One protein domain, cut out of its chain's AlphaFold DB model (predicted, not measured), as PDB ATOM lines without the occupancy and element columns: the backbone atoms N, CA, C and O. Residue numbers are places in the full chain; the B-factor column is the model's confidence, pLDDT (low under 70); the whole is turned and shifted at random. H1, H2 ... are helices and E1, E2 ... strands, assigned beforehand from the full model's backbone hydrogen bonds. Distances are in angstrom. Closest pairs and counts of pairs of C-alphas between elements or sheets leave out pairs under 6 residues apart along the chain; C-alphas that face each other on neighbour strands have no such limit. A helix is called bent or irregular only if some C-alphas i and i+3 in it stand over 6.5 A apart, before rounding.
ATOM      1  N   PRO A 566      -0.499 -40.478  30.808       88.12
ATOM      2  CA  PRO A 566      -0.949 -41.434  29.786       88.12
ATOM      3  C   PRO A 566      -1.924 -42.499  30.301       88.12
ATOM      4  O   PRO A 566      -2.958 -42.712  29.685       88.12
ATOM      5  N   SER A 567      -1.683 -43.067  31.488       89.50
ATOM      6  CA  SER A 567      -2.575 -44.024  32.170       89.50
ATOM      7  C   SER A 567      -4.007 -43.525  32.443       89.50
ATOM      8  O   SER A 567      -4.848 -44.295  32.894       89.50
ATOM      9  N   ARG A 568      -4.298 -42.236  32.217       90.69
ATOM     10  CA  ARG A 568      -5.631 -41.630  32.361       90.69
ATOM     11  C   ARG A 568      -6.411 -41.549  31.038       90.69
ATOM     12  O   ARG A 568      -7.580 -41.159  31.055       90.69
ATOM     13  N   MET A 569      -5.791 -41.895  29.908       91.50
ATOM     14  CA  MET A 569      -6.342 -41.707  28.562       91.50
ATOM     15  C   MET A 569      -6.115 -42.934  27.667       91.50
ATOM     16  O   MET A 569      -5.024 -43.494  27.642       91.50
ATOM     17  N   ALA A 570      -7.123 -43.320  26.881       90.50
ATOM     18  CA  ALA A 570      -7.036 -44.414  25.906       90.50
ATOM     19  C   ALA A 570      -7.756 -44.043  24.599       90.50
ATOM     20  O   ALA A 570      -8.714 -43.274  24.621       90.50
ATOM     21  N   THR A 571      -7.320 -44.577  23.458       89.88
ATOM     22  CA  THR A 571      -7.883 -44.254  22.131       89.88
ATOM     23  C   THR A 571      -8.379 -45.505  21.419       89.88
ATOM     24  O   THR A 571      -7.608 -46.445  21.246       89.88
ATOM     25  N   ILE A 572      -9.636 -45.496  20.969       89.31
ATOM     26  CA  ILE A 572     -10.286 -46.624  20.287       89.31
ATOM     27  C   ILE A 572     -10.584 -46.238  18.826       89.31
ATOM     28  O   ILE A 572     -11.291 -45.248  18.603       89.31
ATOM     29  N   PRO A 573     -10.113 -47.003  17.822       86.62
ATOM     30  CA  PRO A 573     -10.453 -46.769  16.418       86.62
ATOM     31  C   PRO A 573     -11.897 -47.208  16.129       86.62
ATOM     32  O   PRO A 573     -12.263 -48.359  16.377       86.62
ATOM     33  N   VAL A 574     -12.740 -46.309  15.603       84.69
ATOM     34  CA  VAL A 574     -14.166 -46.586  15.336       84.69
ATOM     35  C   VAL A 574     -14.632 -45.904  14.044       84.69
ATOM     36  O   VAL A 574     -14.323 -44.744  13.800       84.69
ATOM     37  N   ASP A 575     -15.441 -46.586  13.221       83.25
ATOM     38  CA  ASP A 575     -16.025 -45.978  12.011       83.25
ATOM     39  C   ASP A 575     -16.894 -44.744  12.367       83.25
ATOM     40  O   ASP A 575     -17.807 -44.863  13.198       83.25
ATOM     41  N   PRO A 576     -16.704 -43.580  11.705       84.94
ATOM     42  CA  PRO A 576     -17.552 -42.388  11.848       84.94
ATOM     43  C   PRO A 576     -19.062 -42.596  11.596       84.94
ATOM     44  O   PRO A 576     -19.877 -41.688  11.819       84.94
ATOM     45  N   PHE A 577     -19.477 -43.779  11.138       82.88
ATOM     46  CA  PHE A 577     -20.848 -44.276  11.205       82.88
ATOM     47  C   PHE A 577     -21.404 -44.294  12.634       82.88
ATOM     48  O   PHE A 577     -22.492 -43.770  12.877       82.88
ATOM     49  N   PHE A 578     -20.650 -44.833  13.592       84.19
ATOM     50  CA  PHE A 578     -21.135 -45.095  14.948       84.19
ATOM     51  C   PHE A 578     -21.092 -43.873  15.874       84.19
ATOM     52  O   PHE A 578     -21.733 -43.893  16.922       84.19
ATOM     53  N   TYR A 579     -20.403 -42.794  15.490       86.94
ATOM     54  CA  TYR A 579     -20.226 -41.584  16.309       86.94
ATOM     55  C   TYR A 579     -21.545 -41.012  16.870       86.94
ATOM     56  O   TYR A 579     -21.610 -40.664  18.047       86.94
ATOM     57  N   ASP A 580     -22.612 -40.931  16.062       84.12
ATOM     58  CA  ASP A 580     -23.895 -40.361  16.518       84.12
ATOM     59  C   ASP A 580     -24.603 -41.265  17.545       84.12
ATOM     60  O   ASP A 580     -25.261 -40.765  18.458       84.12
ATOM     61  N   TYR A 581     -24.456 -42.587  17.404       83.69
ATOM     62  CA  TYR A 581     -25.009 -43.603  18.305       83.69
ATOM     63  C   TYR A 581     -24.220 -43.652  19.621       83.69
ATOM     64  O   TYR A 581     -24.796 -43.518  20.700       83.69
ATOM     65  N   LEU A 582     -22.887 -43.703  19.529       87.00
ATOM     66  CA  LEU A 582     -21.977 -43.634  20.674       87.00
ATOM     67  C   LEU A 582     -22.198 -42.360  21.496       87.00
ATOM     68  O   LEU A 582     -22.289 -42.434  22.722       87.00
ATOM     69  N   LYS A 583     -22.374 -41.205  20.837       87.06
ATOM     70  CA  LYS A 583     -22.652 -39.934  21.521       87.06
ATOM     71  C   LYS A 583     -23.979 -39.949  22.284       87.06
ATOM     72  O   LYS A 583     -24.032 -39.394  23.378       87.06
ATOM     73  N   ARG A 584     -25.037 -40.548  21.726       85.88
ATOM     74  CA  ARG A 584     -26.405 -40.478  22.275       85.88
ATOM     75  C   ARG A 584     -26.721 -41.552  23.310       85.88
ATOM     76  O   ARG A 584     -27.316 -41.232  24.331       85.88
ATOM     77  N   GLU A 585     -26.359 -42.802  23.036       82.75
ATOM     78  CA  GLU A 585     -26.860 -43.957  23.795       82.75
ATOM     79  C   GLU A 585     -25.787 -44.557  24.713       82.75
ATOM     80  O   GLU A 585     -26.084 -44.929  25.847       82.75
ATOM     81  N   ILE A 586     -24.522 -44.581  24.277       85.81
ATOM     82  CA  ILE A 586     -23.428 -45.227  25.025       85.81
ATOM     83  C   ILE A 586     -22.707 -44.251  25.968       85.81
ATOM     84  O   ILE A 586     -22.428 -44.618  27.110       85.81
ATOM     85  N   SER A 587     -22.457 -43.001  25.555       87.38
ATOM     86  CA  SER A 587     -21.751 -42.010  26.389       87.38
ATOM     87  C   SER A 587     -22.359 -41.775  27.791       87.38
ATOM     88  O   SER A 587     -21.586 -41.767  28.753       87.38
ATOM     89  N   PRO A 588     -23.698 -41.683  27.989       86.62
ATOM     90  CA  PRO A 588     -24.262 -41.520  29.328       86.62
ATOM     91  C   PRO A 588     -24.280 -42.826  30.138       86.62
ATOM     92  O   PRO A 588     -24.541 -42.775  31.336       86.62
ATOM     93  N   GLY A 589     -24.057 -43.992  29.521       86.38
ATOM     94  CA  GLY A 589     -23.816 -45.259  30.221       86.38
ATOM     95  C   GLY A 589     -22.386 -45.324  30.738       86.38
ATOM     96  O   GLY A 589     -22.157 -45.322  31.944       86.38
ATOM     97  N   VAL A 590     -21.421 -45.245  29.816       89.75
ATOM     98  CA  VAL A 590     -19.983 -45.374  30.109       89.75
ATOM     99  C   VAL A 590     -19.517 -44.408  31.206       89.75
ATOM    100  O   VAL A 590     -18.763 -44.806  32.100       89.75
ATOM    101  N   LYS A 591     -20.041 -43.175  31.219       88.94
ATOM    102  CA  LYS A 591     -19.724 -42.187  32.257       88.94
ATOM    103  C   LYS A 591     -20.290 -42.512  33.645       88.94
ATOM    104  O   LYS A 591     -19.638 -42.205  34.638       88.94
ATOM    105  N   ARG A 592     -21.472 -43.129  33.742       87.75
ATOM    106  CA  ARG A 592     -22.066 -43.534  35.033       87.75
ATOM    107  C   ARG A 592     -21.432 -44.812  35.572       87.75
ATOM    108  O   ARG A 592     -21.119 -44.892  36.756       87.75
ATOM    109  N   ASP A 593     -21.242 -45.792  34.696       88.44
ATOM    110  CA  ASP A 593     -20.916 -47.155  35.103       88.44
ATOM    111  C   ASP A 593     -19.403 -47.312  35.364       88.44
ATOM    112  O   ASP A 593     -19.006 -47.834  36.413       88.44
ATOM    113  N   PHE A 594     -18.560 -46.762  34.475       90.38
ATOM    114  CA  PHE A 594     -17.091 -46.852  34.542       90.38
ATOM    115  C   PHE A 594     -16.389 -45.555  34.981       90.38
ATOM    116  O   PHE A 594     -15.205 -45.591  35.301       90.38
ATOM    117  N   GLY A 595     -17.084 -44.410  35.014       89.31
ATOM    118  CA  GLY A 595     -16.467 -43.112  35.334       89.31
ATOM    119  C   GLY A 595     -15.594 -42.535  34.210       89.31
ATOM    120  O   GLY A 595     -14.677 -41.750  34.463       89.31
ATOM    121  N   VAL A 596     -15.849 -42.948  32.965       92.50
ATOM    122  CA  VAL A 596     -15.064 -42.572  31.780       92.50
ATOM    123  C   VAL A 596     -15.858 -41.607  30.895       92.50
ATOM    124  O   VAL A 596     -16.997 -41.876  30.515       92.50
ATOM    125  N   HIS A 597     -15.248 -40.476  30.547       92.62
ATOM    126  CA  HIS A 597     -15.764 -39.522  29.564       92.62
ATOM    127  C   HIS A 597     -15.248 -39.876  28.164       92.62
ATOM    128  O   HIS A 597     -14.116 -40.335  28.013       92.62
ATOM    129  N   MET A 598     -16.080 -39.677  27.140       91.88
ATOM    130  CA  MET A 598     -15.806 -40.100  25.762       91.88
ATOM    131  C   MET A 598     -15.852 -38.900  24.809       91.88
ATOM    132  O   MET A 598     -16.923 -38.359  24.528       91.88
ATOM    133  N   VAL A 599     -14.685 -38.518  24.294       90.75
ATOM    134  CA  VAL A 599     -14.478 -37.405  23.362       90.75
ATOM    135  C   VAL A 599     -14.508 -37.945  21.931       90.75
ATOM    136  O   VAL A 599     -13.688 -38.777  21.542       90.75
ATOM    137  N   ILE A 600     -15.477 -37.477  21.139       89.44
ATOM    138  CA  ILE A 600     -15.737 -37.960  19.774       89.44
ATOM    139  C   ILE A 600     -15.271 -36.900  18.757       89.44
ATOM    140  O   ILE A 600     -15.719 -35.753  18.858       89.44
ATOM    141  N   PRO A 601     -14.428 -37.248  17.761       83.88
ATOM    142  CA  PRO A 601     -13.907 -36.289  16.786       83.88
ATOM    143  C   PRO A 601     -14.983 -35.520  15.998       83.88
ATOM    144  O   PRO A 601     -16.039 -36.049  15.638       83.88
ATOM    145  N   LYS A 602     -14.692 -34.252  15.670       78.06
ATOM    146  CA  LYS A 602     -15.531 -33.425  14.781       78.06
ATOM    147  C   LYS A 602     -15.501 -34.015  13.360       78.06
ATOM    148  O   LYS A 602     -14.446 -34.445  12.897       78.06
ATOM    149  N   ARG A 603     -16.630 -33.977  12.637       61.88
ATOM    150  CA  ARG A 603     -16.824 -34.655  11.329       61.88
ATOM    151  C   ARG A 603     -15.860 -34.245  10.198       61.88
ATOM    152  O   ARG A 603     -15.784 -34.966   9.213       61.88
ATOM    153  N   HIS A 604     -15.146 -33.129  10.344       60.06
ATOM    154  CA  HIS A 604     -14.159 -32.623   9.376       60.06
ATOM    155  C   HIS A 604     -12.702 -32.798   9.846       60.06
ATOM    156  O   HIS A 604     -11.774 -32.445   9.127       60.06
ATOM    157  N   SER A 605     -12.478 -33.333  11.051       64.94
ATOM    158  CA  SER A 605     -11.124 -33.638  11.524       64.94
ATOM    159  C   SER A 605     -10.590 -34.901  10.847       64.94
ATOM    160  O   SER A 605     -11.327 -35.866  10.652       64.94
ATOM    161  N   LYS A 606      -9.289 -34.923  10.538       64.56
ATOM    162  CA  LYS A 606      -8.592 -36.055   9.897       64.56
ATOM    163  C   LYS A 606      -8.420 -37.280  10.827       64.56
ATOM    164  O   LYS A 606      -7.536 -38.094  10.589       64.56
ATOM    165  N   ASN A 607      -9.205 -37.395  11.909       68.81
ATOM    166  CA  ASN A 607      -9.064 -38.430  12.938       68.81
ATOM    167  C   ASN A 607     -10.303 -39.333  13.054       68.81
ATOM    168  O   ASN A 607     -11.424 -38.852  13.229       68.81
ATOM    169  N   THR A 608     -10.076 -40.645  13.034       73.19
ATOM    170  CA  THR A 608     -11.089 -41.706  13.209       73.19
ATOM    171  C   THR A 608     -11.232 -42.204  14.645       73.19
ATOM    172  O   THR A 608     -12.118 -43.001  14.945       73.19
ATOM    173  N   ASP A 609     -10.348 -41.765  15.537       85.69
ATOM    174  CA  ASP A 609     -10.155 -42.446  16.811       85.69
ATOM    175  C   ASP A 609     -10.846 -41.675  17.936       85.69
ATOM    176  O   ASP A 609     -10.691 -40.457  18.077       85.69
ATOM    177  N   ILE A 610     -11.631 -42.400  18.729       89.62
ATOM    178  CA  ILE A 610     -12.388 -41.879  19.864       89.62
ATOM    179  C   ILE A 610     -11.497 -41.923  21.103       89.62
ATOM    180  O   ILE A 610     -10.896 -42.953  21.406       89.62
ATOM    181  N   LEU A 611     -11.439 -40.816  21.839       91.38
ATOM    182  CA  LEU A 611     -10.645 -40.691  23.056       91.38
ATOM    183  C   LEU A 611     -11.513 -40.962  24.293       91.38
ATOM    184  O   LEU A 611     -12.528 -40.302  24.517       91.38
ATOM    185  N   LEU A 612     -11.081 -41.909  25.120       92.94
ATOM    186  CA  LEU A 612     -11.581 -42.159  26.466       92.94
ATOM    187  C   LEU A 612     -10.685 -41.466  27.496       92.94
ATOM    188  O   LEU A 612      -9.460 -41.562  27.416       92.94
ATOM    189  N   VAL A 613     -11.290 -40.812  28.488       93.50
ATOM    190  CA  VAL A 613     -10.584 -40.164  29.604       93.50
ATOM    191  C   VAL A 613     -11.254 -40.536  30.920       93.50
ATOM    192  O   VAL A 613     -12.466 -40.372  31.066       93.50
ATOM    193  N   TYR A 614     -10.485 -41.018  31.898       92.56
ATOM    194  CA  TYR A 614     -11.035 -41.334  33.217       92.56
ATOM    195  C   TYR A 614     -11.272 -40.052  34.034       92.56
ATOM    196  O   TYR A 614     -10.332 -39.330  34.385       92.56
ATOM    197  N   GLU A 615     -12.531 -39.771  34.361       89.12
ATOM    198  CA  GLU A 615     -12.936 -38.626  35.189       89.12
ATOM    199  C   GLU A 615     -13.240 -39.040  36.636       89.12
ATOM    200  O   GLU A 615     -13.045 -38.244  37.550       89.12
ATOM    201  N   GLY A 616     -13.642 -40.295  36.850       83.69
ATOM    202  CA  GLY A 616     -14.232 -40.766  38.101       83.69
ATOM    203  C   GLY A 616     -15.754 -40.861  37.996       83.69
ATOM    204  O   GLY A 616     -16.356 -40.467  36.994       83.69
ATOM    205  N   LYS A 617     -16.395 -41.433  39.018       78.69
ATOM    206  CA  LYS A 617     -17.861 -41.521  39.054       78.69
ATOM    207  C   LYS A 617     -18.445 -40.140  39.382       78.69
ATOM    208  O   LYS A 617     -17.909 -39.482  40.268       78.69
ATOM    209  N   PRO A 618     -19.500 -39.690  38.682       70.44
ATOM    210  CA  PRO A 618     -20.098 -38.391  38.953       70.44
ATOM    211  C   PRO A 618     -20.878 -38.421  40.271       70.44
ATOM    212  O   PRO A 618     -21.854 -39.163  40.393       70.44
ATOM    213  N   ASP A 619     -20.474 -37.582  41.225       68.94
ATOM    214  CA  ASP A 619     -21.331 -37.215  42.351       68.94
ATOM    215  C   ASP A 619     -22.545 -36.422  41.839       68.94
ATOM    216  O   ASP A 619     -22.469 -35.689  40.850       68.94
ATOM    217  N   ILE A 620     -23.695 -36.624  42.485       62.59
ATOM    218  CA  ILE A 620     -25.015 -36.363  41.885       62.59
ATOM    219  C   ILE A 620     -25.299 -34.865  41.659       62.59
ATOM    220  O   ILE A 620     -26.037 -34.528  40.733       62.59
ATOM    221  N   ASP A 621     -24.676 -33.979  42.443       56.69
ATOM    222  CA  ASP A 621     -25.013 -32.549  42.517       56.69
ATOM    223  C   ASP A 621     -23.842 -31.589  42.190       56.69
ATOM    224  O   ASP A 621     -23.959 -30.381  42.396       56.69
ATOM    225  N   SER A 622     -22.701 -32.084  41.684       67.38
ATOM    226  CA  SER A 622     -21.499 -31.259  41.433       67.38
ATOM    227  C   SER A 622     -21.046 -31.246  39.969       67.38
ATOM    228  O   SER A 622     -20.849 -32.299  39.361       67.38
ATOM    229  N   GLU A 623     -20.776 -30.058  39.415       73.44
ATOM    230  CA  GLU A 623     -20.097 -29.941  38.118       73.44
ATOM    231  C   GLU A 623     -18.652 -30.455  38.203       73.44
ATOM    232  O   GLU A 623     -17.883 -30.057  39.079       73.44
ATOM    233  N   TYR A 624     -18.264 -31.325  37.265       79.44
ATOM    234  CA  TYR A 624     -16.917 -31.895  37.217       79.44
ATOM    235  C   TYR A 624     -15.851 -30.818  36.972       79.44
ATOM    236  O   TYR A 624     -15.796 -30.212  35.897       79.44
ATOM    237  N   GLN A 625     -14.968 -30.641  37.955       82.69
ATOM    238  CA  GLN A 625     -13.797 -29.772  37.870       82.69
ATOM    239  C   GLN A 625     -12.577 -30.574  37.411       82.69
ATOM    240  O   GLN A 625     -12.353 -31.698  37.858       82.69
ATOM    241  N   ILE A 626     -11.770 -29.995  36.519       85.25
ATOM    242  CA  ILE A 626     -10.591 -30.670  35.966       85.25
ATOM    243  C   ILE A 626      -9.472 -30.708  37.021       85.25
ATOM    244  O   ILE A 626      -9.056 -29.642  37.486       85.25
ATOM    245  N   PRO A 627      -8.954 -31.897  37.400       87.06
ATOM    246  CA  PRO A 627      -7.919 -31.998  38.425       87.06
ATOM    247  C   PRO A 627      -6.621 -31.279  38.049       87.06
ATOM    248  O   PRO A 627      -6.227 -31.238  36.883       87.06
ATOM    249  N   ARG A 628      -5.955 -30.739  39.075       87.06
ATOM    250  CA  ARG A 628      -4.704 -29.960  38.986       87.06
ATOM    251  C   ARG A 628      -3.552 -30.581  39.784       87.06
ATOM    252  O   ARG A 628      -2.424 -30.103  39.722       87.06
ATOM    253  N   GLU A 629      -3.839 -31.637  40.540       86.62
ATOM    254  CA  GLU A 629      -2.874 -32.365  41.359       86.62
ATOM    255  C   GLU A 629      -2.422 -33.643  40.647       86.62
ATOM    256  O   GLU A 629      -3.180 -34.273  39.903       86.62
ATOM    257  N   LYS A 630      -1.162 -34.027  40.862       85.44
ATOM    258  CA  LYS A 630      -0.590 -35.238  40.275       85.44
ATOM    259  C   LYS A 630      -1.205 -36.475  40.956       85.44
ATOM    260  O   LYS A 630      -1.124 -36.560  42.177       85.44
ATOM    261  N   PRO A 631      -1.753 -37.450  40.208       87.25
ATOM    262  CA  PRO A 631      -2.405 -38.617  40.796       87.25
ATOM    263  C   PRO A 631      -1.413 -39.590  41.452       87.25
ATOM    264  O   PRO A 631      -0.324 -39.842  40.926       87.25
ATOM    265  N   ASP A 632      -1.847 -40.189  42.561       88.81
ATOM    266  CA  ASP A 632      -1.136 -41.253  43.268       88.81
ATOM    267  C   ASP A 632      -1.111 -42.586  42.507       88.81
ATOM    268  O   ASP A 632      -1.921 -42.864  41.618       88.81
ATOM    269  N   THR A 633      -0.186 -43.463  42.905       87.50
ATOM    270  CA  THR A 633       0.041 -44.778  42.280       87.50
ATOM    271  C   THR A 633      -1.132 -45.753  42.424       87.50
ATOM    272  O   THR A 633      -1.229 -46.705  41.648       87.50
ATOM    273  N   GLU A 634      -2.036 -45.529  43.379       87.31
ATOM    274  CA  GLU A 634      -3.285 -46.287  43.513       87.31
ATOM    275  C   GLU A 634      -4.372 -45.764  42.566       87.31
ATOM    276  O   GLU A 634      -5.026 -46.557  41.887       87.31
ATOM    277  N   LEU A 635      -4.497 -44.437  42.430       86.50
ATOM    278  CA  LEU A 635      -5.422 -43.801  41.486       86.50
ATOM    279  C   LEU A 635      -5.085 -44.169  40.037       86.50
ATOM    280  O   LEU A 635      -5.981 -44.504  39.270       86.50
ATOM    281  N   ILE A 636      -3.795 -44.205  39.683       88.56
ATOM    282  CA  ILE A 636      -3.325 -44.614  38.348       88.56
ATOM    283  C   ILE A 636      -3.843 -46.014  37.965       88.56
ATOM    284  O   ILE A 636      -4.359 -46.188  36.863       88.56
ATOM    285  N   LYS A 637      -3.813 -46.986  38.887       90.25
ATOM    286  CA  LYS A 637      -4.338 -48.347  38.646       90.25
ATOM    287  C   LYS A 637      -5.859 -48.373  38.473       90.25
ATOM    288  O   LYS A 637      -6.381 -49.201  37.727       90.25
ATOM    289  N   LEU A 638      -6.581 -47.487  39.165       90.62
ATOM    290  CA  LEU A 638      -8.030 -47.334  38.997       90.62
ATOM    291  C   LEU A 638      -8.376 -46.713  37.638       90.62
ATOM    292  O   LEU A 638      -9.358 -47.131  37.027       90.62
ATOM    293  N   PHE A 639      -7.561 -45.773  37.144       91.81
ATOM    294  CA  PHE A 639      -7.733 -45.187  35.812       91.81
ATOM    295  C   PHE A 639      -7.545 -46.248  34.722       91.81
ATOM    296  O   PHE A 639      -8.433 -46.429  33.892       91.81
ATOM    297  N   GLU A 640      -6.435 -46.992  34.775       90.69
ATOM    298  CA  GLU A 640      -6.112 -48.055  33.815       90.69
ATOM    299  C   GLU A 640      -7.227 -49.104  33.765       90.69
ATOM    300  O   GLU A 640      -7.740 -49.400  32.686       90.69
ATOM    301  N   LYS A 641      -7.692 -49.580  34.929       92.25
ATOM    302  CA  LYS A 641      -8.814 -50.522  35.000       92.25
ATOM    303  C   LYS A 641     -10.115 -49.935  34.434       92.25
ATOM    304  O   LYS A 641     -10.798 -50.599  33.659       92.25
ATOM    305  N   GLY A 642     -10.476 -48.709  34.819       90.94
ATOM    306  CA  GLY A 642     -11.707 -48.065  34.349       90.94
ATOM    307  C   GLY A 642     -11.732 -47.880  32.830       90.94
ATOM    308  O   GLY A 642     -12.779 -48.053  32.206       90.94
ATOM    309  N   LEU A 643     -10.573 -47.596  32.229       92.06
ATOM    310  CA  LEU A 643     -10.403 -47.513  30.781       92.06
ATOM    311  C   LEU A 643     -10.509 -48.891  30.114       92.06
ATOM    312  O   LEU A 643     -11.262 -49.008  29.151       92.06
ATOM    313  N   THR A 644      -9.851 -49.937  30.633       93.00
ATOM    314  CA  THR A 644      -9.953 -51.287  30.043       93.00
ATOM    315  C   THR A 644     -11.362 -51.867  30.142       93.00
ATOM    316  O   THR A 644     -11.832 -52.494  29.192       93.00
ATOM    317  N   ASP A 645     -12.060 -51.638  31.258       92.62
ATOM    318  CA  ASP A 645     -13.435 -52.110  31.456       92.62
ATOM    319  C   ASP A 645     -14.397 -51.387  30.478       92.62
ATOM    320  O   ASP A 645     -15.248 -52.022  29.847       92.62
ATOM    321  N   ALA A 646     -14.214 -50.073  30.273       91.06
ATOM    322  CA  ALA A 646     -14.985 -49.276  29.314       91.06
ATOM    323  C   ALA A 646     -14.670 -49.616  27.841       91.06
ATOM    324  O   ALA A 646     -15.585 -49.692  27.018       91.06
ATOM    325  N   GLU A 647     -13.400 -49.851  27.502       90.56
ATOM    326  CA  GLU A 647     -12.965 -50.272  26.165       90.56
ATOM    327  C   GLU A 647     -13.563 -51.632  25.796       90.56
ATOM    328  O   GLU A 647     -14.210 -51.758  24.753       90.56
ATOM    329  N   GLN A 648     -13.438 -52.629  26.677       90.81
ATOM    330  CA  GLN A 648     -14.045 -53.945  26.471       90.81
ATOM    331  C   GLN A 648     -15.567 -53.848  26.332       90.81
ATOM    332  O   GLN A 648     -16.145 -54.519  25.475       90.81
ATOM    333  N   PHE A 649     -16.230 -52.986  27.108       90.12
ATOM    334  CA  PHE A 649     -17.664 -52.742  26.968       90.12
ATOM    335  C   PHE A 649     -18.024 -52.184  25.582       90.12
ATOM    336  O   PHE A 649     -18.868 -52.775  24.900       90.12
ATOM    337  N   ILE A 650     -17.358 -51.111  25.134       88.00
ATOM    338  CA  ILE A 650     -17.587 -50.469  23.827       88.00
ATOM    339  C   ILE A 650     -17.310 -51.445  22.678       88.00
ATOM    340  O   ILE A 650     -18.168 -51.627  21.810       88.00
ATOM    341  N   LEU A 651     -16.170 -52.140  22.698       86.81
ATOM    342  CA  LEU A 651     -15.831 -53.155  21.697       86.81
ATOM    343  C   LEU A 651     -16.828 -54.322  21.718       86.81
ATOM    344  O   LEU A 651     -17.226 -54.797  20.657       86.81
ATOM    345  N   SER A 652     -17.328 -54.744  22.888       86.06
ATOM    346  CA  SER A 652     -18.376 -55.774  22.965       86.06
ATOM    347  C   SER A 652     -19.719 -55.316  22.393       86.06
ATOM    348  O   SER A 652     -20.514 -56.162  21.996       86.06
ATOM    349  N   LEU A 653     -20.016 -54.012  22.390       82.56
ATOM    350  CA  LEU A 653     -21.231 -53.469  21.785       82.56
ATOM    351  C   LEU A 653     -21.085 -53.334  20.271       82.56
ATOM    352  O   LEU A 653     -22.042 -53.640  19.565       82.56
ATOM    353  N   LEU A 654     -19.913 -52.930  19.777       80.50
ATOM    354  CA  LEU A 654     -19.612 -52.850  18.344       80.50
ATOM    355  C   LEU A 654     -19.533 -54.251  17.709       80.50
ATOM    356  O   LEU A 654     -20.211 -54.509  16.722       80.50
ATOM    357  N   ASN A 655     -18.824 -55.199  18.329       78.06
ATOM    358  CA  ASN A 655     -18.658 -56.566  17.810       78.06
ATOM    359  C   ASN A 655     -19.943 -57.423  17.854       78.06
ATOM    360  O   ASN A 655     -19.976 -58.505  17.272       78.06
ATOM    361  N   LYS A 656     -21.009 -56.964  18.527       71.25
ATOM    362  CA  LYS A 656     -22.355 -57.575  18.463       71.25
ATOM    363  C   LYS A 656     -23.150 -57.150  17.222       71.25
ATOM    364  O   LYS A 656     -24.244 -57.664  17.006       71.25
ATOM    365  N   GLN A 657     -22.654 -56.190  16.445       65.38
ATOM    366  CA  GLN A 657     -23.370 -55.607  15.313       65.38
ATOM    367  C   GLN A 657     -22.931 -56.268  14.005       65.38
ATOM    368  O   GLN A 657     -21.766 -56.619  13.824       65.38
TER     369      GLN A 657
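Overview. This is residues 566 to 657 of the 1131 residues of the protein "Vigilin 1" of Oidium neolycopersici (UniProt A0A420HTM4). A small antiparallel sheet of three strands has two helices on one face: the long helix H2 runs slantwise over E1 and E3, while H1 lies off to the side, beside the edge strand E2. A wide loop, residues 615 to 632, leads from E3 to H2. The printed part has 92 residues, with two named helices and three named strands in the order E1, H1, E2, E3, H2; the sheet's order is E1, E3, E2, and the class is mixed. The whole is compact, with a radius of gyration of the C-alphas of 13.6 A and spans of 37 by 26 by 26 A.

Arrangement. E1, residues 569 to 573, is antiparallel to E3, residues 609 to 614, with N 570 and O 612 3.0 A apart. E2, residues 596 to 599, is E3's other antiparallel neighbour, with N 597 and O 613 2.8 A apart; E2 and E3 form a hairpin. With E1 and E2, H1, residues 579 to 593, makes a split strand-helix-strand unit, two strands running the same way with E3 between them; its crossover is right-handed. H1 is on the sheet at a height of 6.3 A, over none of the strands; its closest C-alphas to E2 are Lys 591 and His 597, 5.5 A. H2, residues 633 to 654, is on the same face at a height of 8.0 A, over E3 and, only just, E1 with 3 C-alphas; on the local plane it stands at 32 degrees to E3, only just slantwise. The closest C-alphas of H2 and E3 are Phe 639 and Tyr 614, 5.7 A. H1 and H2 are close but not clearly touching, at a steep tilt of 42 degrees, opposite ways. O i to N i+4 pairs within hydrogen-bond range number 7 of 11 in H1 and 17 of 18 in H2.

Along the chain. E1 begins at C-alpha 569, (-6.342, -41.707, 28.562), and is 13.8 A long. H1, 19.6 A, is irregular, but only just: C-alphas 585 and 588 are 6.6 A apart. E2 measures 9.9 A, E3 16.5 A and H2 32.0 A, ending at C-alpha 654, (-19.612, -52.850, 18.344).

Size, cuts and confidence. The C-alphas farthest apart, Glu 629 and Gln 657, are 40.5 A apart. The printed part has no cut, and the E3 to H2 link is long. Residues 603 to 607, 619 to 622 and 657 have pLDDT under 70.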